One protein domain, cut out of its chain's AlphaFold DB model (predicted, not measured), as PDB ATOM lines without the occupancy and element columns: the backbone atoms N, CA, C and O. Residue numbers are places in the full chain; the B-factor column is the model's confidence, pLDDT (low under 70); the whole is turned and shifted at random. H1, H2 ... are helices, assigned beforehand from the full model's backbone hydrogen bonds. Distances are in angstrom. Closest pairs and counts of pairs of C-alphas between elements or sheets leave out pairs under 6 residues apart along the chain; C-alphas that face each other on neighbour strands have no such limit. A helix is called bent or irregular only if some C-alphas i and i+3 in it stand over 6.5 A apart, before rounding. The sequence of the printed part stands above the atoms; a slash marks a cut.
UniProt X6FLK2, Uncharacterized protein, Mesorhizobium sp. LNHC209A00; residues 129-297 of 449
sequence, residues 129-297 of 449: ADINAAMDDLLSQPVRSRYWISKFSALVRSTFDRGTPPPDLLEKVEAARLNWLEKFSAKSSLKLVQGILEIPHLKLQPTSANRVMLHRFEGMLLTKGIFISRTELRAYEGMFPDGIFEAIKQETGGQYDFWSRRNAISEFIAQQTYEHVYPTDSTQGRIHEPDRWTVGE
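Overview. This is residues 129 to 297 of the 449 residues of an uncharacterized protein of Mesorhizobium sp. LNHC209A00 (UniProt X6FLK2). An elongated, loose row of helices: a loosely formed three-helix bundle, H1, H2 and H3, makes one end, H5 lies in the middle, and H8 with H7 packs on H5 toward the other end, where residues 278 to 297 make a loop beyond H8 with no named element. The three longest helices, H3, H5 and H8, run the same way in staggered steps, while the short H4 lies beside H2 and H3, and H6 lies close to H5. The printed part has 169 residues with eight named helices, H1 to H8 in chain order, and no named strand; its class is all helix. The radius of gyration of the C-alphas is 20.1 A, and the C-alphas span 67 by 35 by 24 A.

Along the chain. H1 spans residues 129 to 139, beginning at C-alpha 129 (30.490, 112.613, -27.707). H2 spans residues 148 to 160 and is 18.2 A long. H3, residues 167 to 187, is 30.3 A long and irregular, with C-alphas 183 and 186 at 7.8 A and a kink of 44 degrees near residue 181. H4 spans residues 190 to 197. H5, residues 206 to 227, begins at C-alpha 206 (-1.195, 103.735, -17.845); it is 27.9 A long and irregular, with C-alphas 223 and 226 at 9.5 A and a kink of 67 degrees near residue 221. H6 spans residues 230 to 239, and H7 residues 244 to 252. H8, residues 255 to 277, is 32.1 A long and ends at C-alpha 277 (0.574, 96.505, 20.305).

Arrangement. H1, H2 and H3 form an up-and-down bundle, each running against the one before. H1 and H3 only just touch, with 3 pairs of C-alphas within 8 A, through residues 173 to 176 of H3 alone; the closest C-alphas, of Leu 139 and Ala 176, are 6.2 A apart. H2 touches H4 with residues 149 to 153 alone, closest at the C-alphas of Ser 153 and Ile 196, 6.4 A. H3 touches H5 with residues 181 to 186 alone, at a shallow tilt of 23 degrees; the closest C-alphas, of Ala 186 and Arg 216, are 4.9 A apart. H5 touches H8 with residues 218 to 226 alone, closest at the C-alphas of Gly 225 and Ile 269, 5.5 A. H7 and H8 form a helical hairpin, closest at the C-alphas of Lys 249 and Phe 258, 5.5 A. H6 is close to H5 but not clearly touching, with the C-alphas of Asn 210 and Met 239 closest at 7.7 A. H3 and H8 are apart. Every O i to N i+4 pair is within hydrogen-bond range in H1, H2, H4, H6, H7 and H8; the figures are 15 of 17 in H3 and 16 of 18 in H5.

Size, cuts and confidence. The C-alphas farthest apart, of Ala 129 and His 288, are 67.7 A apart. The printed part has no cut and no long link between its helices. The mean pLDDT of the printed part is 74.6; 59 residues are under 70, among them residues 129 to 165 and 281 to 297.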
ATOM      1  N   ALA A 129      29.577 112.995 -28.780       44.97
ATOM      2  CA  ALA A 129      30.490 112.613 -27.707       44.97
ATOM      3  C   ALA A 129      30.103 113.138 -26.305       44.97
ATOM      4  O   ALA A 129      30.142 112.359 -25.356       44.97
ATOM      5  N   ASP A 130      29.675 114.396 -26.158       52.06
ATOM      6  CA  ASP A 130      29.278 114.972 -24.859       52.06
ATOM      7  C   ASP A 130      27.925 114.430 -24.391       52.06
ATOM      8  O   ASP A 130      27.706 114.213 -23.198       52.06
ATOM      9  N   ILE A 131      27.020 114.155 -25.339       51.12
ATOM     10  CA  ILE A 131      25.764 113.452 -25.050       51.12
ATOM     11  C   ILE A 131      26.080 112.030 -24.602       51.12
ATOM     12  O   ILE A 131      25.548 111.605 -23.587       51.12
ATOM     13  N   ASN A 132      26.973 111.316 -25.292       52.69
ATOM     14  CA  ASN A 132      27.369 109.965 -24.901       52.69
ATOM     15  C   ASN A 132      28.039 109.932 -23.519       52.69
ATOM     16  O   ASN A 132      27.681 109.081 -22.720       52.69
ATOM     17  N   ALA A 133      28.911 110.886 -23.182       56.62
ATOM     18  CA  ALA A 133      29.531 110.960 -21.856       56.62
ATOM     19  C   ALA A 133      28.521 111.308 -20.743       56.62
ATOM     20  O   ALA A 133      28.518 110.680 -19.684       56.62
ATOM     21  N   ALA A 134      27.619 112.268 -20.982       54.53
ATOM     22  CA  ALA A 134      26.530 112.582 -20.053       54.53
ATOM     23  C   ALA A 134      25.525 111.423 -19.922       54.53
ATOM     24  O   ALA A 134      24.920 111.233 -18.867       54.53
ATOM     25  N   MET A 135      25.365 110.635 -20.985       56.91
ATOM     26  CA  MET A 135      24.551 109.427 -21.014       56.91
ATOM     27  C   MET A 135      25.223 108.250 -20.324       56.91
ATOM     28  O   MET A 135      24.530 107.515 -19.638       56.91
ATOM     29  N   ASP A 136      26.536 108.085 -20.418       63.28
ATOM     30  CA  ASP A 136      27.276 107.089 -19.643       63.28
ATOM     31  C   ASP A 136      27.210 107.424 -18.145       63.28
ATOM     32  O   ASP A 136      26.994 106.538 -17.316       63.28
ATOM     33  N   ASP A 137      27.265 108.713 -17.791       59.56
ATOM     34  CA  ASP A 137      27.025 109.186 -16.423       59.56
ATOM     35  C   ASP A 137      25.559 108.968 -15.982       59.56
ATOM     36  O   ASP A 137      25.307 108.627 -14.824       59.56
ATOM     37  N   LEU A 138      24.584 109.079 -16.898       58.28
ATOM     38  CA  LEU A 138      23.178 108.702 -16.673       58.28
ATOM     39  C   LEU A 138      22.982 107.182 -16.575       58.28
ATOM     40  O   LEU A 138      22.072 106.731 -15.904       58.28
ATOM     41  N   LEU A 139      23.769 106.369 -17.265       59.47
ATOM     42  CA  LEU A 139      23.650 104.909 -17.225       59.47
ATOM     43  C   LEU A 139      24.392 104.320 -16.021       59.47
ATOM     44  O   LEU A 139      24.105 103.196 -15.599       59.47
ATOM     45  N   SER A 140      25.308 105.091 -15.431       61.88
ATOM     46  CA  SER A 140      25.973 104.739 -14.186       61.88
ATOM     47  C   SER A 140      24.964 104.669 -13.033       61.88
ATOM     48  O   SER A 140      24.082 105.513 -12.876       61.88
ATOM     49  N   GLN A 141      25.049 103.619 -12.210       59.31
ATOM     50  CA  GLN A 141      24.157 103.467 -11.062       59.31
ATOM     51  C   GLN A 141      24.333 104.680 -10.128       59.31
ATOM     52  O   GLN A 141      25.462 104.956  -9.728       59.31
ATOM     53  N   PRO A 142      23.268 105.400  -9.727       55.75
ATOM     54  CA  PRO A 142      23.399 106.534  -8.823       55.75
ATOM     55  C   PRO A 142      23.716 105.995  -7.426       55.75
ATOM     56  O   PRO A 142      22.831 105.697  -6.630       55.75
ATOM     57  N   VAL A 143      25.005 105.813  -7.135       48.19
ATOM     58  CA  VAL A 143      25.458 105.060  -5.956       48.19
ATOM     59  C   VAL A 143      25.118 105.785  -4.643       48.19
ATOM     60  O   VAL A 143      25.085 105.145  -3.595       48.19
ATOM     61  N   ARG A 144      24.847 107.106  -4.659       41.75
ATOM     62  CA  ARG A 144      24.682 107.908  -3.422       41.75
ATOM     63  C   ARG A 144      23.696 109.089  -3.455       41.75
ATOM     64  O   ARG A 144      23.499 109.710  -2.416       41.75
ATOM     65  N   SER A 145      23.078 109.436  -4.587       48.28
ATOM     66  CA  SER A 145      22.287 110.679  -4.682       48.28
ATOM     67  C   SER A 145      20.787 110.453  -4.474       48.28
ATOM     68  O   SER A 145      20.142 109.763  -5.263       48.28
ATOM     69  N   ARG A 146      20.204 111.108  -3.456       50.88
ATOM     70  CA  ARG A 146      18.742 111.191  -3.236       50.88
ATOM     71  C   ARG A 146      18.002 111.915  -4.373       50.88
ATOM     72  O   ARG A 146      16.784 111.815  -4.468       50.88
ATOM     73  N   TYR A 147      18.732 112.604  -5.250       58.78
ATOM     74  CA  TYR A 147      18.204 113.454  -6.321       58.78
ATOM     75  C   TYR A 147      18.373 112.839  -7.707       58.78
ATOM     76  O   TYR A 147      18.299 113.548  -8.712       58.78
ATOM     77  N   TRP A 148      18.617 111.528  -7.781       66.56
ATOM     78  CA  TRP A 148      18.763 110.823  -9.055       66.56
ATOM     79  C   TRP A 148      17.554 111.062  -9.968       66.56
ATOM     80  O   TRP A 148      17.736 111.232 -11.169       66.56
ATOM     81  N   ILE A 149      16.348 111.177  -9.394       65.06
ATOM     82  CA  ILE A 149      15.126 111.479 -10.137       65.06
ATOM     83  C   ILE A 149      15.210 112.843 -10.817       65.06
ATOM     84  O   ILE A 149      15.006 112.951 -12.022       65.06
ATOM     85  N   SER A 150      15.554 113.880 -10.058       63.69
ATOM     86  CA  SER A 150      15.676 115.235 -10.590       63.69
ATOM     87  C   SER A 150      16.788 115.326 -11.638       63.69
ATOM     88  O   SER A 150      16.587 115.957 -12.673       63.69
ATOM     89  N   LYS A 151      17.928 114.646 -11.418       65.12
ATOM     90  CA  LYS A 151      19.033 114.558 -12.390       65.12
ATOM     91  C   LYS A 151      18.581 113.862 -13.680       65.12
ATOM     92  O   LYS A 151      18.840 114.381 -14.762       65.12
ATOM     93  N   PHE A 152      17.858 112.746 -13.561       69.94
ATOM     94  CA  PHE A 152      17.271 112.023 -14.691       69.94
ATOM     95  C   PHE A 152      16.323 112.921 -15.486       69.94
ATOM     96  O   PHE A 152      16.525 113.138 -16.676       69.94
ATOM     97  N   SER A 153      15.318 113.502 -14.824       66.81
ATOM     98  CA  SER A 153      14.320 114.357 -15.468       66.81
ATOM     99  C   SER A 153      14.947 115.583 -16.134       66.81
ATOM    100  O   SER A 153      14.533 115.948 -17.233       66.81
ATOM    101  N   ALA A 154      15.944 116.212 -15.505       66.94
ATOM    102  CA  ALA A 154      16.646 117.361 -16.071       66.94
ATOM    103  C   ALA A 154      17.458 116.981 -17.316       66.94
ATOM    104  O   ALA A 154      17.389 117.694 -18.319       66.94
ATOM    105  N   LEU A 155      18.178 115.854 -17.274       66.94
ATOM    106  CA  LEU A 155      18.966 115.397 -18.414       66.94
ATOM    107  C   LEU A 155      18.064 114.998 -19.579       66.94
ATOM    108  O   LEU A 155      18.283 115.464 -20.690       66.94
ATOM    109  N   VAL A 156      17.015 114.211 -19.319       68.06
ATOM    110  CA  VAL A 156      16.054 113.821 -20.352       68.06
ATOM    111  C   VAL A 156      15.452 115.064 -21.002       68.06
ATOM    112  O   VAL A 156      15.566 115.221 -22.213       68.06
ATOM    113  N   ARG A 157      14.912 116.008 -20.218       66.88
ATOM    114  CA  ARG A 157      14.387 117.273 -20.763       66.88
ATOM    115  C   ARG A 157      15.430 118.013 -21.598       66.88
ATOM    116  O   ARG A 157      15.126 118.395 -22.715       66.88
ATOM    117  N   SER A 158      16.667 118.141 -21.115       62.69
ATOM    118  CA  SER A 158      17.739 118.786 -21.882       62.69
ATOM    119  C   SER A 158      18.072 118.061 -23.189       62.69
ATOM    120  O   SER A 158      18.495 118.719 -24.136       62.69
ATOM    121  N   THR A 159      17.947 116.735 -23.249       64.56
ATOM    122  CA  THR A 159      18.185 115.955 -24.469       64.56
ATOM    123  C   THR A 159      17.055 116.157 -25.477       64.56
ATOM    124  O   THR A 159      17.329 116.334 -26.659       64.56
ATOM    125  N   PHE A 160      15.802 116.197 -25.015       63.88
ATOM    126  CA  PHE A 160      14.625 116.422 -25.863       63.88
ATOM    127  C   PHE A 160      14.462 117.887 -26.306       63.88
ATOM    128  O   PHE A 160      14.060 118.139 -27.439       63.88
ATOM    129  N   ASP A 161      14.848 118.857 -25.469       60.41
ATOM    130  CA  ASP A 161      14.886 120.288 -25.818       60.41
ATOM    131  C   ASP A 161      15.854 120.560 -26.997       60.41
ATOM    132  O   ASP A 161      15.741 121.575 -27.683       60.41
ATOM    133  N   ARG A 162      16.812 119.652 -27.249       58.94
ATOM    134  CA  ARG A 162      17.812 119.740 -28.330       58.94
ATOM    135  C   ARG A 162      17.361 119.097 -29.649       58.94
ATOM    136  O   ARG A 162      18.106 119.156 -30.624       58.94
ATOM    137  N   GLY A 163      16.165 118.508 -29.696       61.66
ATOM    138  CA  GLY A 163      15.606 117.833 -30.869       61.66
ATOM    139  C   GLY A 163      15.161 116.400 -30.571       61.66
ATOM    140  O   GLY A 163      15.195 115.945 -29.431       61.66
ATOM    141  N   THR A 164      14.733 115.672 -31.606       65.19
ATOM    142  CA  THR A 164      14.317 114.270 -31.463       65.19
ATOM    143  C   THR A 164      15.549 113.379 -31.263       65.19
ATOM    144  O   THR A 164      16.364 113.278 -32.185       65.19
ATOM    145  N   PRO A 165      15.720 112.728 -30.098       67.31
ATOM    146  CA  PRO A 165      16.857 111.841 -29.869       67.31
ATOM    147  C   PRO A 165      16.805 110.593 -30.775       67.31
ATOM    148  O   PRO A 165      15.714 110.174 -31.175       67.31
ATOM    149  N   PRO A 166      17.959 109.965 -31.078       71.38
ATOM    150  CA  PRO A 166      18.006 108.702 -31.816       71.38
ATOM    151  C   PRO A 166      17.195 107.591 -31.116       71.38
ATOM    152  O   PRO A 166      17.198 107.548 -29.881       71.38
ATOM    153  N   PRO A 167      16.556 106.659 -31.852       73.56
ATOM    154  CA  PRO A 167      15.786 105.554 -31.266       73.56
ATOM    155  C   PRO A 167      16.571 104.734 -30.232       73.56
ATOM    156  O   PRO A 167      16.091 104.499 -29.128       73.56
ATOM    157  N   ASP A 168      17.824 104.408 -30.532       74.62
ATOM    158  CA  ASP A 168      18.702 103.620 -29.658       74.62
ATOM    159  C   ASP A 168      18.955 104.317 -28.309       74.62
ATOM    160  O   ASP A 168      19.166 103.682 -27.274       74.62
ATOM    161  N   LEU A 169      18.954 105.654 -28.316       69.75
ATOM    162  CA  LEU A 169      19.114 106.461 -27.114       69.75
ATOM    163  C   LEU A 169      17.839 106.442 -26.268       69.75
ATOM    164  O   LEU A 169      17.926 106.344 -25.046       69.75
ATOM    165  N   LEU A 170      16.668 106.493 -26.908       73.75
ATOM    166  CA  LEU A 170      15.375 106.373 -26.232       73.75
ATOM    167  C   LEU A 170      15.260 105.038 -25.497       73.75
ATOM    168  O   LEU A 170      14.922 105.032 -24.315       73.75
ATOM    169  N   GLU A 171      15.617 103.936 -26.158       76.50
ATOM    170  CA  GLU A 171      15.591 102.599 -25.556       76.50
ATOM    171  C   GLU A 171      16.516 102.504 -24.334       76.50
ATOM    172  O   GLU A 171      16.118 102.005 -23.280       76.50
ATOM    173  N   LYS A 172      17.741 103.041 -24.430       74.44
ATOM    174  CA  LYS A 172      18.690 103.069 -23.303       74.44
ATOM    175  C   LYS A 172      18.182 103.908 -22.134       74.44
ATOM    176  O   LYS A 172      18.290 103.482 -20.984       74.44
ATOM    177  N   VAL A 173      17.633 105.092 -22.412       76.00
ATOM    178  CA  VAL A 173      17.059 105.984 -21.393       76.00
ATOM    179  C   VAL A 173      15.859 105.322 -20.718       76.00
ATOM    180  O   VAL A 173      15.723 105.392 -19.496       76.00
ATOM    181  N   GLU A 174      15.006 104.648 -21.486       78.31
ATOM    182  CA  GLU A 174      13.857 103.921 -20.959       78.31
ATOM    183  C   GLU A 174      14.277 102.732 -20.086       78.31
ATOM    184  O   GLU A 174      13.769 102.582 -18.973       78.31
ATOM    185  N   ALA A 175      15.254 101.938 -20.526       78.56
ATOM    186  CA  ALA A 175      15.790 100.833 -19.738       78.56
ATOM    187  C   ALA A 175      16.417 101.319 -18.417       78.56
ATOM    188  O   ALA A 175      16.162 100.747 -17.354       78.56
ATOM    189  N   ALA A 176      17.194 102.407 -18.461       76.62
ATOM    190  CA  ALA A 176      17.781 103.028 -17.274       76.62
ATOM    191  C   ALA A 176      16.703 103.521 -16.303       76.62
ATOM    192  O   ALA A 176      16.761 103.235 -15.106       76.62
ATOM    193  N   ARG A 177      15.678 104.197 -16.835       78.88
ATOM    194  CA  ARG A 177      14.527 104.675 -16.070       78.88
ATOM    195  C   ARG A 177      13.844 103.549 -15.305       78.88
ATOM    196  O   ARG A 177      13.607 103.699 -14.111       78.88
ATOM    197  N   LEU A 178      13.514 102.450 -15.985       79.50
ATOM    198  CA  LEU A 178      12.810 101.320 -15.378       79.50
ATOM    199  C   LEU A 178      13.661 100.658 -14.286       79.50
ATOM    200  O   LEU A 178      13.177 100.475 -13.173       79.50
ATOM    201  N   ASN A 179      14.947 100.420 -14.558       78.44
ATOM    202  CA  ASN A 179      15.911  99.885 -13.587       78.44
ATOM    203  C   ASN A 179      16.041 100.786 -12.342       78.44
ATOM    204  O   ASN A 179      16.156 100.318 -11.209       78.44
ATOM    205  N   TRP A 180      16.010 102.107 -12.524       76.00
ATOM    206  CA  TRP A 180      16.096 103.045 -11.406       76.00
ATOM    207  C   TRP A 180      14.799 103.150 -10.611       76.00
ATOM    208  O   TRP A 180      14.841 103.192  -9.380       76.00
ATOM    209  N   LEU A 181      13.652 103.160 -11.293       79.06
ATOM    210  CA  LEU A 181      12.342 103.092 -10.650       79.06
ATOM    211  C   LEU A 181      12.231 101.823  -9.800       79.06
ATOM    212  O   LEU A 181      11.829 101.908  -8.645       79.06
ATOM    213  N   GLU A 182      12.675 100.680 -10.311       76.88
ATOM    214  CA  GLU A 182      12.720  99.424  -9.561       76.88
ATOM    215  C   GLU A 182      13.578  99.542  -8.285       76.88
ATOM    216  O   GLU A 182      13.138  99.185  -7.194       76.88
ATOM    217  N   LYS A 183      14.781 100.121  -8.383       73.69
ATOM    218  CA  LYS A 183      15.739 100.167  -7.260       73.69
ATOM    219  C   LYS A 183      15.459 101.236  -6.207       73.69
ATOM    220  O   LYS A 183      15.829 101.062  -5.043       73.69
ATOM    221  N   PHE A 184      14.891 102.374  -6.601       74.62
ATOM    222  CA  PHE A 184      14.912 103.580  -5.766       74.62
ATOM    223  C   PHE A 184      13.552 104.264  -5.584       74.62
ATOM    224  O   PHE A 184      13.459 105.202  -4.782       74.62
ATOM    225  N   SER A 185      12.492 103.825  -6.271       76.12
ATOM    226  CA  SER A 185      11.168 104.465  -6.174       76.12
ATOM    227  C   SER A 185      10.606 104.462  -4.748       76.12
ATOM    228  O   SER A 185      10.106 105.492  -4.294       76.12
ATOM    229  N   ALA A 186      10.763 103.365  -3.998       71.75
ATOM    230  CA  ALA A 186      10.270 103.235  -2.619       71.75
ATOM    231  C   ALA A 186      10.956 104.193  -1.622       71.75
ATOM    232  O   ALA A 186      10.395 104.535  -0.580       71.75
ATOM    233  N   LYS A 187      12.169 104.661  -1.948       71.31
ATOM    234  CA  LYS A 187      12.949 105.613  -1.133       71.31
ATOM    235  C   LYS A 187      12.731 107.071  -1.542       71.31
ATOM    236  O   LYS A 187      13.230 107.968  -0.867       71.31
ATOM    237  N   SER A 188      12.012 107.305  -2.636       71.25
ATOM    238  CA  SER A 188      11.802 108.628  -3.222       71.25
ATOM    239  C   SER A 188      10.367 109.100  -2.977       71.25
ATOM    240  O   SER A 188       9.453 108.285  -2.853       71.25
ATOM    241  N   SER A 189      10.142 110.415  -2.904       72.75
ATOM    242  CA  SER A 189       8.789 110.965  -2.721       72.75
ATOM    243  C   SER A 189       7.885 110.628  -3.909       72.75
ATOM    244  O   SER A 189       8.351 110.694  -5.051       72.75
ATOM    245  N   LEU A 190       6.596 110.387  -3.657       78.19
ATOM    246  CA  LEU A 190       5.609 110.108  -4.701       78.19
ATOM    247  C   LEU A 190       5.615 111.132  -5.850       78.19
ATOM    248  O   LEU A 190       5.680 110.737  -7.011       78.19
ATOM    249  N   LYS A 191       5.643 112.436  -5.531       75.19
ATOM    250  CA  LYS A 191       5.674 113.542  -6.513       75.19
ATOM    251  C   LYS A 191       6.815 113.389  -7.526       75.19
ATOM    252  O   LYS A 191       6.618 113.573  -8.723       75.19
ATOM    253  N   LEU A 192       8.011 113.037  -7.053       68.06
ATOM    254  CA  LEU A 192       9.182 112.841  -7.911       68.06
ATOM    255  C   LEU A 192       9.027 111.604  -8.804       68.06
ATOM    256  O   LEU A 192       9.328 111.668  -9.993       68.06
ATOM    257  N   VAL A 193       8.515 110.497  -8.256       76.19
ATOM    258  CA  VAL A 193       8.272 109.269  -9.029       76.19
ATOM    259  C   VAL A 193       7.240 109.521 -10.130       76.19
ATOM    260  O   VAL A 193       7.511 109.208 -11.286       76.19
ATOM    261  N   GLN A 194       6.115 110.168  -9.813       77.25
ATOM    262  CA  GLN A 194       5.112 110.581 -10.804       77.25
ATOM    263  C   GLN A 194       5.729 111.475 -11.887       77.25
ATOM    264  O   GLN A 194       5.550 111.220 -13.074       77.25
ATOM    265  N   GLY A 195       6.569 112.437 -11.491       72.12
ATOM    266  CA  GLY A 195       7.295 113.297 -12.425       72.12
ATOM    267  C   GLY A 195       8.207 112.549 -13.408       72.12
ATOM    268  O   GLY A 195       8.400 113.032 -14.522       72.12
ATOM    269  N   ILE A 196       8.742 111.374 -13.046       73.44
ATOM    270  CA  ILE A 196       9.490 110.497 -13.971       73.44
ATOM    271  C   ILE A 196       8.567 109.745 -14.928       73.44
ATOM    272  O   ILE A 196       8.908 109.558 -16.100       73.44
ATOM    273  N   LEU A 197       7.430 109.266 -14.426       79.38
ATOM    274  CA  LEU A 197       6.461 108.511 -15.223       79.38
ATOM    275  C   LEU A 197       5.812 109.400 -16.298       79.38
ATOM    276  O   LEU A 197       5.466 108.919 -17.377       79.38
ATOM    277  N   GLU A 198       5.708 110.700 -16.017       77.31
ATOM    278  CA  GLU A 198       5.051 111.709 -16.851       77.31
ATOM    279  C   GLU A 198       6.010 112.526 -17.733       77.31
ATOM    280  O   GLU A 198       5.595 113.521 -18.329       77.31
ATOM    281  N   ILE A 199       7.287 112.132 -17.853       72.12
ATOM    282  CA  ILE A 199       8.234 112.851 -18.718       72.12
ATOM    283  C   ILE A 199       7.708 112.854 -20.167       72.12
ATOM    284  O   ILE A 199       7.461 111.776 -20.726       72.12
ATOM    285  N   PRO A 200       7.555 114.037 -20.799       63.19
ATOM    286  CA  PRO A 200       7.142 114.138 -22.195       63.19
ATOM    287  C   PRO A 200       8.020 113.260 -23.094       63.19
ATOM    288  O   PRO A 200       9.225 113.173 -22.878       63.19
ATOM    289  N   HIS A 201       7.415 112.594 -24.082       67.94
ATOM    290  CA  HIS A 201       8.067 111.664 -25.025       67.94
ATOM    291  C   HIS A 201       8.568 110.323 -24.464       67.94
ATOM    292  O   HIS A 201       8.883 109.438 -25.250       67.94
ATOM    293  N   LEU A 202       8.574 110.131 -23.143       71.19
ATOM    294  CA  LEU A 202       8.803 108.825 -22.511       71.19
ATOM    295  C   LEU A 202       7.584 108.340 -21.719       71.19
ATOM    296  O   LEU A 202       7.680 107.339 -21.012       71.19
ATOM    297  N   LYS A 203       6.453 109.052 -21.778       73.94
ATOM    298  CA  LYS A 203       5.265 108.755 -20.970       73.94
ATOM    299  C   LYS A 203       4.896 107.274 -21.076       73.94
ATOM    300  O   LYS A 203       4.611 106.775 -22.163       73.94
ATOM    301  N   LEU A 204       4.912 106.587 -19.935       73.31
ATOM    302  CA  LEU A 204       4.524 105.183 -19.884       73.31
ATOM    303  C   LEU A 204       3.031 105.039 -20.166       73.31
ATOM    304  O   LEU A 204       2.226 105.912 -19.827       73.31
ATOM    305  N   GLN A 205       2.662 103.903 -20.755       80.62
ATOM    306  CA  GLN A 205       1.260 103.512 -20.825       80.62
ATOM    307  C   GLN A 205       0.690 103.402 -19.400       80.62
ATOM    308  O   GLN A 205       1.420 102.983 -18.492       80.62
ATOM    309  N   PRO A 206      -0.593 103.743 -19.179       80.44
ATOM    310  CA  PRO A 206      -1.195 103.735 -17.845       80.44
ATOM    311  C   PRO A 206      -1.010 102.410 -17.093       80.44
ATOM    312  O   PRO A 206      -0.727 102.407 -15.901       80.44
ATOM    313  N   THR A 207      -1.077 101.282 -17.801       81.31
ATOM    314  CA  THR A 207      -0.863  99.941 -17.238       81.31
ATOM    315  C   THR A 207       0.552  99.753 -16.687       81.31
ATOM    316  O   THR A 207       0.728  99.305 -15.556       81.31
ATOM    317  N   SER A 208       1.576 100.145 -17.448       82.19
ATOM    318  CA  SER A 208       2.977 100.080 -17.018       82.19
ATOM    319  C   SER A 208       3.268 101.048 -15.871       82.19
ATOM    320  O   SER A 208       3.998 100.697 -14.946       82.19
ATOM    321  N   ALA A 209       2.682 102.248 -15.901       83.31
ATOM    322  CA  ALA A 209       2.808 103.219 -14.817       83.31
ATOM    323  C   ALA A 209       2.192 102.685 -13.512       83.31
ATOM    324  O   ALA A 209       2.850 102.717 -12.472       83.31
ATOM    325  N   ASN A 210       0.989 102.107 -13.580       86.44
ATOM    326  CA  ASN A 210       0.332 101.480 -12.432       86.44
ATOM    327  C   ASN A 210       1.158 100.322 -11.866       86.44
ATOM    328  O   ASN A 210       1.295 100.217 -10.652       86.44
ATOM    329  N   ARG A 211       1.786  99.506 -12.722       87.44
ATOM    330  CA  ARG A 211       2.686  98.425 -12.289       87.44
ATOM    331  C   ARG A 211       3.902  98.941 -11.515       87.44
ATOM    332  O   ARG A 211       4.258  98.382 -10.483       87.44
ATOM    333  N   VAL A 212       4.523 100.032 -11.967       86.56
ATOM    334  CA  VAL A 212       5.625 100.669 -11.223       86.56
ATOM    335  C   VAL A 212       5.136 101.193  -9.871       86.56
ATOM    336  O   VAL A 212       5.807 101.008  -8.856       86.56
ATOM    337  N   MET A 213       3.965 101.835  -9.845       90.44
ATOM    338  CA  MET A 213       3.374 102.363  -8.614       90.44
ATOM    339  C   MET A 213       3.021 101.256  -7.613       90.44
ATOM    340  O   MET A 213       3.275 101.432  -6.420       90.44
ATOM    341  N   LEU A 214       2.513 100.125  -8.107       91.56
ATOM    342  CA  LEU A 214       2.214  98.906  -7.356       91.56
ATOM    343  C   LEU A 214       3.480  98.361  -6.683       91.56
ATOM    344  O   LEU A 214       3.547  98.313  -5.455       91.56
ATOM    345  N   HIS A 215       4.532  98.097  -7.461       89.81
ATOM    346  CA  HIS A 215       5.805  97.602  -6.925       89.81
ATOM    347  C   HIS A 215       6.471  98.577  -5.950       89.81
ATOM    348  O   HIS A 215       7.053  98.158  -4.946       89.81
ATOM    349  N   ARG A 216       6.361  99.892  -6.196       89.56
ATOM    350  CA  ARG A 216       6.809 100.906  -5.231       89.56
ATOM    351  C   ARG A 216       6.081 100.742  -3.900       89.56
ATOM    352  O   ARG A 216       6.729 100.794  -2.853       89.56
ATOM    353  N   PHE A 217       4.758 100.585  -3.934       92.38
ATOM    354  CA  PHE A 217       3.961 100.487  -2.717       92.38
ATOM    355  C   PHE A 217       4.259  99.199  -1.956       92.38
ATOM    356  O   PHE A 217       4.467  99.256  -0.750       92.38
ATOM    357  N   GLU A 218       4.408  98.070  -2.648       91.50
ATOM    358  CA  GLU A 218       4.859  96.813  -2.039       91.50
ATOM    359  C   GLU A 218       6.213  96.965  -1.345       91.50
ATOM    360  O   GLU A 218       6.372  96.576  -0.189       91.50
ATOM    361  N   GLY A 219       7.181  97.606  -2.009       88.88
ATOM    362  CA  GLY A 219       8.477  97.904  -1.406       88.88
ATOM    363  C   GLY A 219       8.357  98.791  -0.164       88.88
ATOM    364  O   GLY A 219       9.103  98.613   0.800       88.88
ATOM    365  N   MET A 220       7.405  99.730  -0.141       88.88
ATOM    366  CA  MET A 220       7.104 100.531   1.047       88.88
ATOM    367  C   MET A 220       6.448  99.702   2.152       88.88
ATOM    368  O   MET A 220       6.836  99.857   3.306       88.88
ATOM    369  N   LEU A 221       5.514  98.809   1.830       91.06
ATOM    370  CA  LEU A 221       4.873  97.923   2.805       91.06
ATOM    371  C   LEU A 221       5.905  97.006   3.471       91.06
ATOM    372  O   LEU A 221       5.912  96.900   4.691       91.06
ATOM    373  N   LEU A 222       6.845  96.455   2.701       89.50
ATOM    374  CA  LEU A 222       7.907  95.568   3.197       89.50
ATOM    375  C   LEU A 222       9.045  96.284   3.945       89.50
ATOM    376  O   LEU A 222       9.901  95.628   4.531       89.50
ATOM    377  N   THR A 223       9.108  97.619   3.909       86.56
ATOM    378  CA  THR A 223      10.182  98.388   4.573       86.56
ATOM    379  C   THR A 223       9.683  99.294   5.690       86.56
ATOM    380  O   THR A 223      10.384  99.480   6.681       86.56
ATOM    381  N   LYS A 224       8.494  99.881   5.531       85.56
ATOM    382  CA  LYS A 224       7.879 100.823   6.477       85.56
ATOM    383  C   LYS A 224       6.661 100.247   7.193       85.56
ATOM    384  O   LYS A 224       6.288 100.807   8.218       85.56
ATOM    385  N   GLY A 225       6.030  99.201   6.656       89.00
ATOM    386  CA  GLY A 225       4.862  98.559   7.263       89.00
ATOM    387  C   GLY A 225       3.762  99.561   7.607       89.00
ATOM    388  O   GLY A 225       3.385 100.390   6.780       89.00
ATOM    389  N   ILE A 226       3.295  99.518   8.854       85.25
ATOM    390  CA  ILE A 226       2.211 100.368   9.377       85.25
ATOM    391  C   ILE A 226       2.588 101.856   9.521       85.25
ATOM    392  O   ILE A 226       1.729 102.685   9.806       85.25
ATOM    393  N   PHE A 227       3.856 102.227   9.312       85.50
ATOM    394  CA  PHE A 227       4.354 103.601   9.478       85.50
ATOM    395  C   PHE A 227       4.353 104.421   8.178       85.50
ATOM    396  O   PHE A 227       4.999 105.471   8.085       85.50
ATOM    397  N   ILE A 228       3.655 103.962   7.137       83.81
ATOM    398  CA  ILE A 228       3.479 104.746   5.910       83.81
ATOM    399  C   ILE A 228       2.639 105.996   6.216       83.81
ATOM    400  O   ILE A 228       1.598 105.943   6.862       83.81
ATOM    401  N   SER A 229       3.094 107.157   5.736       81.62
ATOM    402  CA  SER A 229       2.416 108.432   5.992       81.62
ATOM    403  C   SER A 229       1.017 108.487   5.368       81.62
ATOM    404  O   SER A 229       0.825 108.018   4.246       81.62
ATOM    405  N   ARG A 230       0.083 109.190   6.019       77.38
ATOM    406  CA  ARG A 230      -1.290 109.397   5.516       77.38
ATOM    407  C   ARG A 230      -1.353 109.964   4.095       77.38
ATOM    408  O   ARG A 230      -2.212 109.559   3.322       77.38
ATOM    409  N   THR A 231      -0.457 110.890   3.749       79.69
ATOM    410  CA  THR A 231      -0.404 111.492   2.405       79.69
ATOM    411  C   THR A 231      -0.088 110.452   1.330       79.69
ATOM    412  O   THR A 231      -0.699 110.474   0.268       79.69
ATOM    413  N   GLU A 232       0.835 109.530   1.614       82.94
ATOM    414  CA  GLU A 232       1.154 108.415   0.714       82.94
ATOM    415  C   GLU A 232      -0.010 107.417   0.646       82.94
ATOM    416  O   GLU A 232      -0.422 107.057  -0.451       82.94
ATOM    417  N   LEU A 233      -0.601 107.037   1.788       85.50
ATOM    418  CA  LEU A 233      -1.738 106.106   1.828       85.50
ATOM    419  C   LEU A 233      -2.925 106.599   0.996       85.50
ATOM    420  O   LEU A 233      -3.402 105.866   0.141       85.50
ATOM    421  N   ARG A 234      -3.344 107.860   1.163       85.75
ATOM    422  CA  ARG A 234      -4.453 108.443   0.383       85.75
ATOM    423  C   ARG A 234      -4.175 108.506  -1.112       85.75
ATOM    424  O   ARG A 234      -5.088 108.406  -1.924       85.75
ATOM    425  N   ALA A 235      -2.919 108.718  -1.492       85.25
ATOM    426  CA  ALA A 235      -2.570 108.718  -2.902       85.25
ATOM    427  C   ALA A 235      -2.682 107.310  -3.502       85.25
ATOM    428  O   ALA A 235      -3.146 107.173  -4.630       85.25
ATOM    429  N   TYR A 236      -2.300 106.280  -2.743       89.00
ATOM    430  CA  TYR A 236      -2.440 104.888  -3.159       89.00
ATOM    431  C   TYR A 236      -3.878 104.380  -3.118       89.00
ATOM    432  O   TYR A 236      -4.256 103.638  -4.015       89.00
ATOM    433  N   GLU A 237      -4.691 104.846  -2.173       86.94
ATOM    434  CA  GLU A 237      -6.143 104.627  -2.140       86.94
ATOM    435  C   GLU A 237      -6.804 105.067  -3.453       86.94
ATOM    436  O   GLU A 237      -7.552 104.317  -4.070       86.94
ATOM    437  N   GLY A 238      -6.456 106.264  -3.943       86.06
ATOM    438  CA  GLY A 238      -6.971 106.766  -5.218       86.06
ATOM    439  C   GLY A 238      -6.464 106.003  -6.450       86.06
ATOM    440  O   GLY A 238      -7.118 106.035  -7.490       86.06
ATOM    441  N   MET A 239      -5.308 105.334  -6.362       87.19
ATOM    442  CA  MET A 239      -4.742 104.540  -7.465       87.19
ATOM    443  C   MET A 239      -5.237 103.090  -7.470       87.19
ATOM    444  O   MET A 239      -5.382 102.503  -8.540       87.19
ATOM    445  N   PHE A 240      -5.479 102.524  -6.288       89.44
ATOM    446  CA  PHE A 240      -5.860 101.132  -6.062       89.44
ATOM    447  C   PHE A 240      -7.076 101.078  -5.120       89.44
ATOM    448  O   PHE A 240      -6.933 100.695  -3.958       89.44
ATOM    449  N   PRO A 241      -8.269 101.479  -5.596       84.69
ATOM    450  CA  PRO A 241      -9.456 101.628  -4.748       84.69
ATOM    451  C   PRO A 241      -9.944 100.305  -4.145       84.69
ATOM    452  O   PRO A 241     -10.480 100.302  -3.042       84.69
ATOM    453  N   ASP A 242      -9.705  99.182  -4.827       85.00
ATOM    454  CA  ASP A 242     -10.072  97.838  -4.356       85.00
ATOM    455  C   ASP A 242      -9.014  97.232  -3.407       85.00
ATOM    456  O   ASP A 242      -9.093  96.067  -3.014       85.00
ATOM    457  N   GLY A 243      -7.996  98.017  -3.041       85.94
ATOM    458  CA  GLY A 243      -6.891  97.607  -2.185       85.94
ATOM    459  C   GLY A 243      -5.718  96.979  -2.938       85.94
ATOM    460  O   GLY A 243      -5.777  96.621  -4.120       85.94
ATOM    461  N   ILE A 244      -4.593  96.850  -2.230       88.94
ATOM    462  CA  ILE A 244      -3.329  96.471  -2.866       88.94
ATOM    463  C   ILE A 244      -3.291  95.011  -3.317       88.94
ATOM    464  O   ILE A 244      -2.703  94.698  -4.350       88.94
ATOM    465  N   PHE A 245      -3.922  94.103  -2.572       88.88
ATOM    466  CA  PHE A 245      -3.888  92.682  -2.907       88.88
ATOM    467  C   PHE A 245      -4.677  92.365  -4.176       88.88
ATOM    468  O   PHE A 245      -4.218  91.547  -4.974       88.88
ATOM    469  N   GLU A 246      -5.794  93.051  -4.423       88.06
ATOM    470  CA  GLU A 246      -6.519  92.892  -5.684       88.06
ATOM    471  C   GLU A 246      -5.686  93.431  -6.858       88.06
ATOM    472  O   GLU A 246      -5.581  92.772  -7.893       88.06
ATOM    473  N   ALA A 247      -4.962  94.543  -6.673       89.38
ATOM    474  CA  ALA A 247      -4.022  95.043  -7.678       89.38
ATOM    475  C   ALA A 247      -2.869  94.054  -7.971       89.38
ATOM    476  O   ALA A 247      -2.526  93.837  -9.135       89.38
ATOM    477  N   ILE A 248      -2.302  93.393  -6.949       90.00
ATOM    478  CA  ILE A 248      -1.278  92.341  -7.130       90.00
ATOM    479  C   ILE A 248      -1.856  91.150  -7.900       90.00
ATOM    480  O   ILE A 248      -1.207  90.616  -8.801       90.00
ATOM    481  N   LYS A 249      -3.073  90.724  -7.563       88.62
ATOM    482  CA  LYS A 249      -3.758  89.600  -8.210       88.62
ATOM    483  C   LYS A 249      -4.043  89.874  -9.687       88.62
ATOM    484  O   LYS A 249      -3.827  88.995 -10.518       88.62
ATOM    485  N   GLN A 250      -4.469  91.093 -10.015       87.50
ATOM    486  CA  GLN A 250      -4.678  91.532 -11.396       87.50
ATOM    487  C   GLN A 250      -3.368  91.575 -12.201       87.50
ATOM    488  O   GLN A 250      -3.380  91.282 -13.396       87.50
ATOM    489  N   GLU A 251      -2.238  91.906 -11.569       88.69
ATOM    490  CA  GLU A 251      -0.933  91.997 -12.242       88.69
ATOM    491  C   GLU A 251      -0.232  90.643 -12.424       88.69
ATOM    492  O   GLU A 251       0.388  90.411 -13.462       88.69
ATOM    493  N   THR A 252      -0.325  89.740 -11.444       81.12
ATOM    494  CA  THR A 252       0.482  88.507 -11.417       81.12
ATOM    495  C   THR A 252      -0.007  87.412 -12.357       81.12
ATOM    496  O   THR A 252       0.791  86.557 -12.733       81.12
ATOM    497  N   GLY A 253      -1.284  87.393 -12.755       67.75
ATOM    498  CA  GLY A 253      -1.859  86.411 -13.695       67.75
ATOM    499  C   GLY A 253      -1.805  84.930 -13.257       67.75
ATOM    500  O   GLY A 253      -2.526  84.102 -13.810       67.75
ATOM    501  N   GLY A 254      -0.991  84.584 -12.254       78.31
ATOM    502  CA  GLY A 254      -0.757  83.252 -11.715       78.31
ATOM    503  C   GLY A 254      -0.891  83.228 -10.192       78.31
ATOM    504  O   GLY A 254      -0.445  84.130  -9.487       78.31
ATOM    505  N   GLN A 255      -1.500  82.158  -9.673       81.81
ATOM    506  CA  GLN A 255      -1.840  82.051  -8.250       81.81
ATOM    507  C   GLN A 255      -0.606  82.033  -7.334       81.81
ATOM    508  O   GLN A 255      -0.657  82.590  -6.244       81.81
ATOM    509  N   TYR A 256       0.499  81.412  -7.757       84.81
ATOM    510  CA  TYR A 256       1.686  81.260  -6.910       84.81
ATOM    511  C   TYR A 256       2.341  82.604  -6.550       84.81
ATOM    512  O   TYR A 256       2.553  82.880  -5.369       84.81
ATOM    513  N   ASP A 257       2.602  83.456  -7.545       86.00
ATOM    514  CA  ASP A 257       3.243  84.762  -7.330       86.00
ATOM    515  C   ASP A 257       2.368  85.692  -6.487       86.00
ATOM    516  O   ASP A 257       2.880  86.379  -5.598       86.00
ATOM    517  N   PHE A 258       1.049  85.663  -6.709       90.31
ATOM    518  CA  PHE A 258       0.089  86.376  -5.871       90.31
ATOM    519  C   PHE A 258       0.213  85.966  -4.397       90.31
ATOM    520  O   PHE A 258       0.431  86.820  -3.538       90.31
ATOM    521  N   TRP A 259       0.112  84.665  -4.096       87.94
ATOM    522  CA  TRP A 259       0.154  84.178  -2.713       87.94
ATOM    523  C   TRP A 259       1.504  84.439  -2.046       87.94
ATOM    524  O   TRP A 259       1.535  84.822  -0.880       87.94
ATOM    525  N   SER A 260       2.608  84.285  -2.781       90.25
ATOM    526  CA  SER A 260       3.955  84.575  -2.280       90.25
ATOM    527  C   SER A 260       4.093  86.037  -1.836       90.25
ATOM    528  O   SER A 260       4.467  86.314  -0.694       90.25
ATOM    529  N   ARG A 261       3.704  86.983  -2.702       90.38
ATOM    530  CA  ARG A 261       3.781  88.427  -2.415       90.38
ATOM    531  C   ARG A 261       2.812  88.849  -1.319       90.38
ATOM    532  O   ARG A 261       3.210  89.572  -0.407       90.38
ATOM    533  N   ARG A 262       1.566  88.361  -1.368       89.50
ATOM    534  CA  ARG A 262       0.563  88.613  -0.326       89.50
ATOM    535  C   ARG A 262       1.075  88.171   1.038       89.50
ATOM    536  O   ARG A 262       1.056  88.968   1.967       89.50
ATOM    537  N   ASN A 263       1.558  86.934   1.158       88.75
ATOM    538  CA  ASN A 263       1.993  86.389   2.442       88.75
ATOM    539  C   ASN A 263       3.180  87.166   3.014       88.75
ATOM    540  O   ASN A 263       3.140  87.521   4.185       88.75
ATOM    541  N   ALA A 264       4.175  87.520   2.193       90.44
ATOM    542  CA  ALA A 264       5.309  88.328   2.645       90.44
ATOM    543  C   ALA A 264       4.868  89.687   3.223       90.44
ATOM    544  O   ALA A 264       5.359  90.116   4.268       90.44
ATOM    545  N   ILE A 265       3.915  90.355   2.566       90.75
ATOM    546  CA  ILE A 265       3.358  91.632   3.029       90.75
ATOM    547  C   ILE A 265       2.536  91.433   4.309       90.75
ATOM    548  O   ILE A 265       2.748  92.144   5.290       90.75
ATOM    549  N   SER A 266       1.616  90.464   4.321       87.50
ATOM    550  CA  SER A 266       0.749  90.183   5.467       87.50
ATOM    551  C   SER A 266       1.540  89.779   6.710       87.50
ATOM    552  O   SER A 266       1.238  90.272   7.791       87.50
ATOM    553  N   GLU A 267       2.560  88.927   6.576       88.31
ATOM    554  CA  GLU A 267       3.426  88.509   7.685       88.31
ATOM    555  C   GLU A 267       4.181  89.699   8.279       88.31
ATOM    556  O   GLU A 267       4.167  89.890   9.496       88.31
ATOM    557  N   PHE A 268       4.771  90.548   7.430       89.50
ATOM    558  CA  PHE A 268       5.492  91.733   7.888       89.50
ATOM    559  C   PHE A 268       4.567  92.729   8.605       89.50
ATOM    560  O   PHE A 268       4.898  93.224   9.683       89.50
ATOM    561  N   ILE A 269       3.379  92.995   8.047       88.56
ATOM    562  CA  ILE A 269       2.378  93.878   8.666       88.56
ATOM    563  C   ILE A 269       1.877  93.296   9.988       88.56
ATOM    564  O   ILE A 269       1.767  94.034  10.968       88.56
ATOM    565  N   ALA A 270       1.582  91.996  10.036       84.19
ATOM    566  CA  ALA A 270       1.114  91.330  11.245       84.19
ATOM    567  C   ALA A 270       2.174  91.391  12.350       84.19
ATOM    568  O   ALA A 270       1.847  91.738  13.484       84.19
ATOM    569  N   GLN A 271       3.443  91.138  12.014       84.69
ATOM    570  CA  GLN A 271       4.554  91.265  12.952       84.69
ATOM    571  C   GLN A 271       4.694  92.702  13.467       84.69
ATOM    572  O   GLN A 271       4.735  92.908  14.677       84.69
ATOM    573  N   GLN A 272       4.709  93.703  12.582       86.38
ATOM    574  CA  GLN A 272       4.815  95.108  12.991       86.38
ATOM    575  C   GLN A 272       3.631  95.558  13.847       86.38
ATOM    576  O   GLN A 272       3.812  96.264  14.835       86.38
ATOM    577  N   THR A 273       2.416  95.138  13.493       83.44
ATOM    578  CA  THR A 273       1.208  95.432  14.274       83.44
ATOM    579  C   THR A 273       1.299  94.780  15.649       83.44
ATOM    580  O   THR A 273       1.016  95.429  16.652       83.44
ATOM    581  N   TYR A 274       1.755  93.526  15.715       81.75
ATOM    582  CA  TYR A 274       1.978  92.829  16.976       81.75
ATOM    583  C   TYR A 274       3.014  93.552  17.838       81.75
ATOM    584  O   TYR A 274       2.712  93.865  18.978       81.75
ATOM    585  N   GLU A 275       4.187  93.894  17.308       83.12
ATOM    586  CA  GLU A 275       5.228  94.634  18.039       83.12
ATOM    587  C   GLU A 275       4.754  96.023  18.490       83.12
ATOM    588  O   GLU A 275       5.128  96.498  19.562       83.12
ATOM    589  N   HIS A 276       3.901  96.676  17.698       80.31
ATOM    590  CA  HIS A 276       3.328  97.972  18.049       80.31
ATOM    591  C   HIS A 276       2.333  97.873  19.213       80.31
ATOM    592  O   HIS A 276       2.265  98.764  20.058       80.31
ATOM    593  N   VAL A 277       1.571  96.783  19.265       74.19
ATOM    594  CA  VAL A 277       0.574  96.505  20.305       74.19
ATOM    595  C   VAL A 277       1.222  95.898  21.567       74.19
ATOM    596  O   VAL A 277       0.832  96.229  22.693       74.19
ATOM    597  N   TYR A 278       2.244  95.063  21.374       75.38
ATOM    598  CA  TYR A 278       3.040  94.344  22.372       75.38
ATOM    599  C   TYR A 278       4.524  94.746  22.270       75.38
ATOM    600  O   TYR A 278       5.357  93.953  21.816       75.38
ATOM    601  N   PRO A 279       4.892  95.969  22.684       74.19
ATOM    602  CA  PRO A 279       6.292  96.366  22.719       74.19
ATOM    603  C   PRO A 279       7.100  95.454  23.655       74.19
ATOM    604  O   PRO A 279       6.582  94.899  24.623       74.19
ATOM    605  N   THR A 280       8.398  95.315  23.373       72.94
ATOM    606  CA  THR A 280       9.314  94.413  24.099       72.94
ATOM    607  C   THR A 280       9.400  94.720  25.598       72.94
ATOM    608  O   THR A 280       9.656  93.829  26.406       72.94
ATOM    609  N   ASP A 281       9.168  95.977  25.975       69.94
ATOM    610  CA  ASP A 281       8.951  96.372  27.359       69.94
ATOM    611  C   ASP A 281       7.497  96.070  27.753       69.94
ATOM    612  O   ASP A 281       6.567  96.779  27.360       69.94
ATOM    613  N   SER A 282       7.293  95.020  28.550       59.44
ATOM    614  CA  SER A 282       5.966  94.577  28.992       59.44
ATOM    615  C   SER A 282       5.223  95.618  29.834       59.44
ATOM    616  O   SER A 282       3.998  95.560  29.926       59.44
ATOM    617  N   THR A 283       5.926  96.608  30.399       57.69
ATOM    618  CA  THR A 283       5.297  97.745  31.089       57.69
ATOM    619  C   THR A 283       4.663  98.743  30.119       57.69
ATOM    620  O   THR A 283       3.780  99.507  30.514       57.69
ATOM    621  N   GLN A 284       5.042  98.697  28.836       58.91
ATOM    622  CA  GLN A 284       4.547  99.549  27.752       58.91
ATOM    623  C   GLN A 284       3.453  98.897  26.896       58.91
ATOM    624  O   GLN A 284       3.037  99.488  25.899       58.91
ATOM    625  N   GLY A 285       2.947  97.721  27.292       59.56
ATOM    626  CA  GLY A 285       1.813  97.071  26.633       59.56
ATOM    627  C   GLY A 285       0.672  98.058  26.365       59.56
ATOM    628  O   GLY A 285       0.311  98.842  27.240       59.56
ATOM    629  N   ARG A 286       0.147  98.070  25.135       65.31
ATOM    630  CA  ARG A 286      -0.906  99.017  24.710       65.31
ATOM    631  C   ARG A 286      -2.297  98.385  24.676       65.31
ATOM    632  O   ARG A 286      -3.282  99.020  24.306       65.31
ATOM    633  N   ILE A 287      -2.382  97.111  25.035       58.28
ATOM    634  CA  ILE A 287      -3.609  96.330  24.973       58.28
ATOM    635  C   ILE A 287      -4.572  96.740  26.068       58.28
ATOM    636  O   ILE A 287      -4.218  96.751  27.240       58.28
ATOM    637  N   HIS A 288      -5.808  97.031  25.664       52.09
ATOM    638  CA  HIS A 288      -6.912  97.367  26.564       52.09
ATOM    639  C   HIS A 288      -6.681  98.605  27.458       52.09
ATOM    640  O   HIS A 288      -7.476  98.835  28.365       52.09
ATOM    641  N   GLU A 289      -5.668  99.428  27.164       58.97
ATOM    642  CA  GLU A 289      -5.397 100.719  27.814       58.97
ATOM    643  C   GLU A 289      -5.632 101.861  26.801       58.97
ATOM    644  O   GLU A 289      -4.687 102.286  26.134       58.97
ATOM    645  N   PRO A 290      -6.884 102.346  26.634       52.62
ATOM    646  CA  PRO A 290      -7.231 103.395  25.665       52.62
ATOM    647  C   PRO A 290      -6.388 104.658  25.831       52.62
ATOM    648  O   PRO A 290      -6.012 105.281  24.846       52.62
ATOM    649  N   ASP A 291      -6.015 104.972  27.070       53.06
ATOM    650  CA  ASP A 291      -5.294 106.190  27.443       53.06
ATOM    651  C   ASP A 291      -3.856 106.235  26.874       53.06
ATOM    652  O   ASP A 291      -3.210 107.282  26.866       53.06
ATOM    653  N   ARG A 292      -3.345 105.106  26.354       57.06
ATOM    654  CA  ARG A 292      -2.043 105.017  25.665       57.06
ATOM    655  C   ARG A 292      -2.121 105.218  24.155       57.06
ATOM    656  O   ARG A 292      -1.079 105.228  23.500       57.06
ATOM    657  N   TRP A 293      -3.320 105.356  23.600       56.91
ATOM    658  CA  TRP A 293      -3.539 105.552  22.173       56.91
ATOM    659  C   TRP A 293      -3.922 106.998  21.887       56.91
ATOM    660  O   TRP A 293      -4.817 107.551  22.520       56.91
ATOM    661  N   THR A 294      -3.299 107.620  20.884       60.19
ATOM    662  CA  THR A 294      -3.859 108.859  20.329       60.19
ATOM    663  C   THR A 294      -4.935 108.560  19.288       60.19
ATOM    664  O   THR A 294      -4.838 107.621  18.493       60.19
ATOM    665  N   VAL A 295      -5.907 109.471  19.183       56.53
ATOM    666  CA  VAL A 295      -6.853 109.524  18.054       56.53
ATOM    667  C   VAL A 295      -6.103 109.609  16.714       56.53
ATOM    668  O   VAL A 295      -6.528 109.025  15.719       56.53
ATOM    669  N   GLY A 296      -4.964 110.312  16.674       57.16
ATOM    670  CA  GLY A 296      -4.127 110.446  15.480       57.16
ATOM    671  C   GLY A 296      -3.484 109.131  15.028       57.16
ATOM    672  O   GLY A 296      -3.542 108.798  13.844       57.16
ATOM    673  N   GLU A 297      -2.907 108.365  15.948       64.06
ATOM    674  CA  GLU A 297      -2.312 107.056  15.662       64.06
ATOM    675  C   GLU A 297      -3.381 106.053  15.229       64.06
ATOM    676  O   GLU A 297      -3.248 105.448  14.168       64.06
TER     677      GLU A 297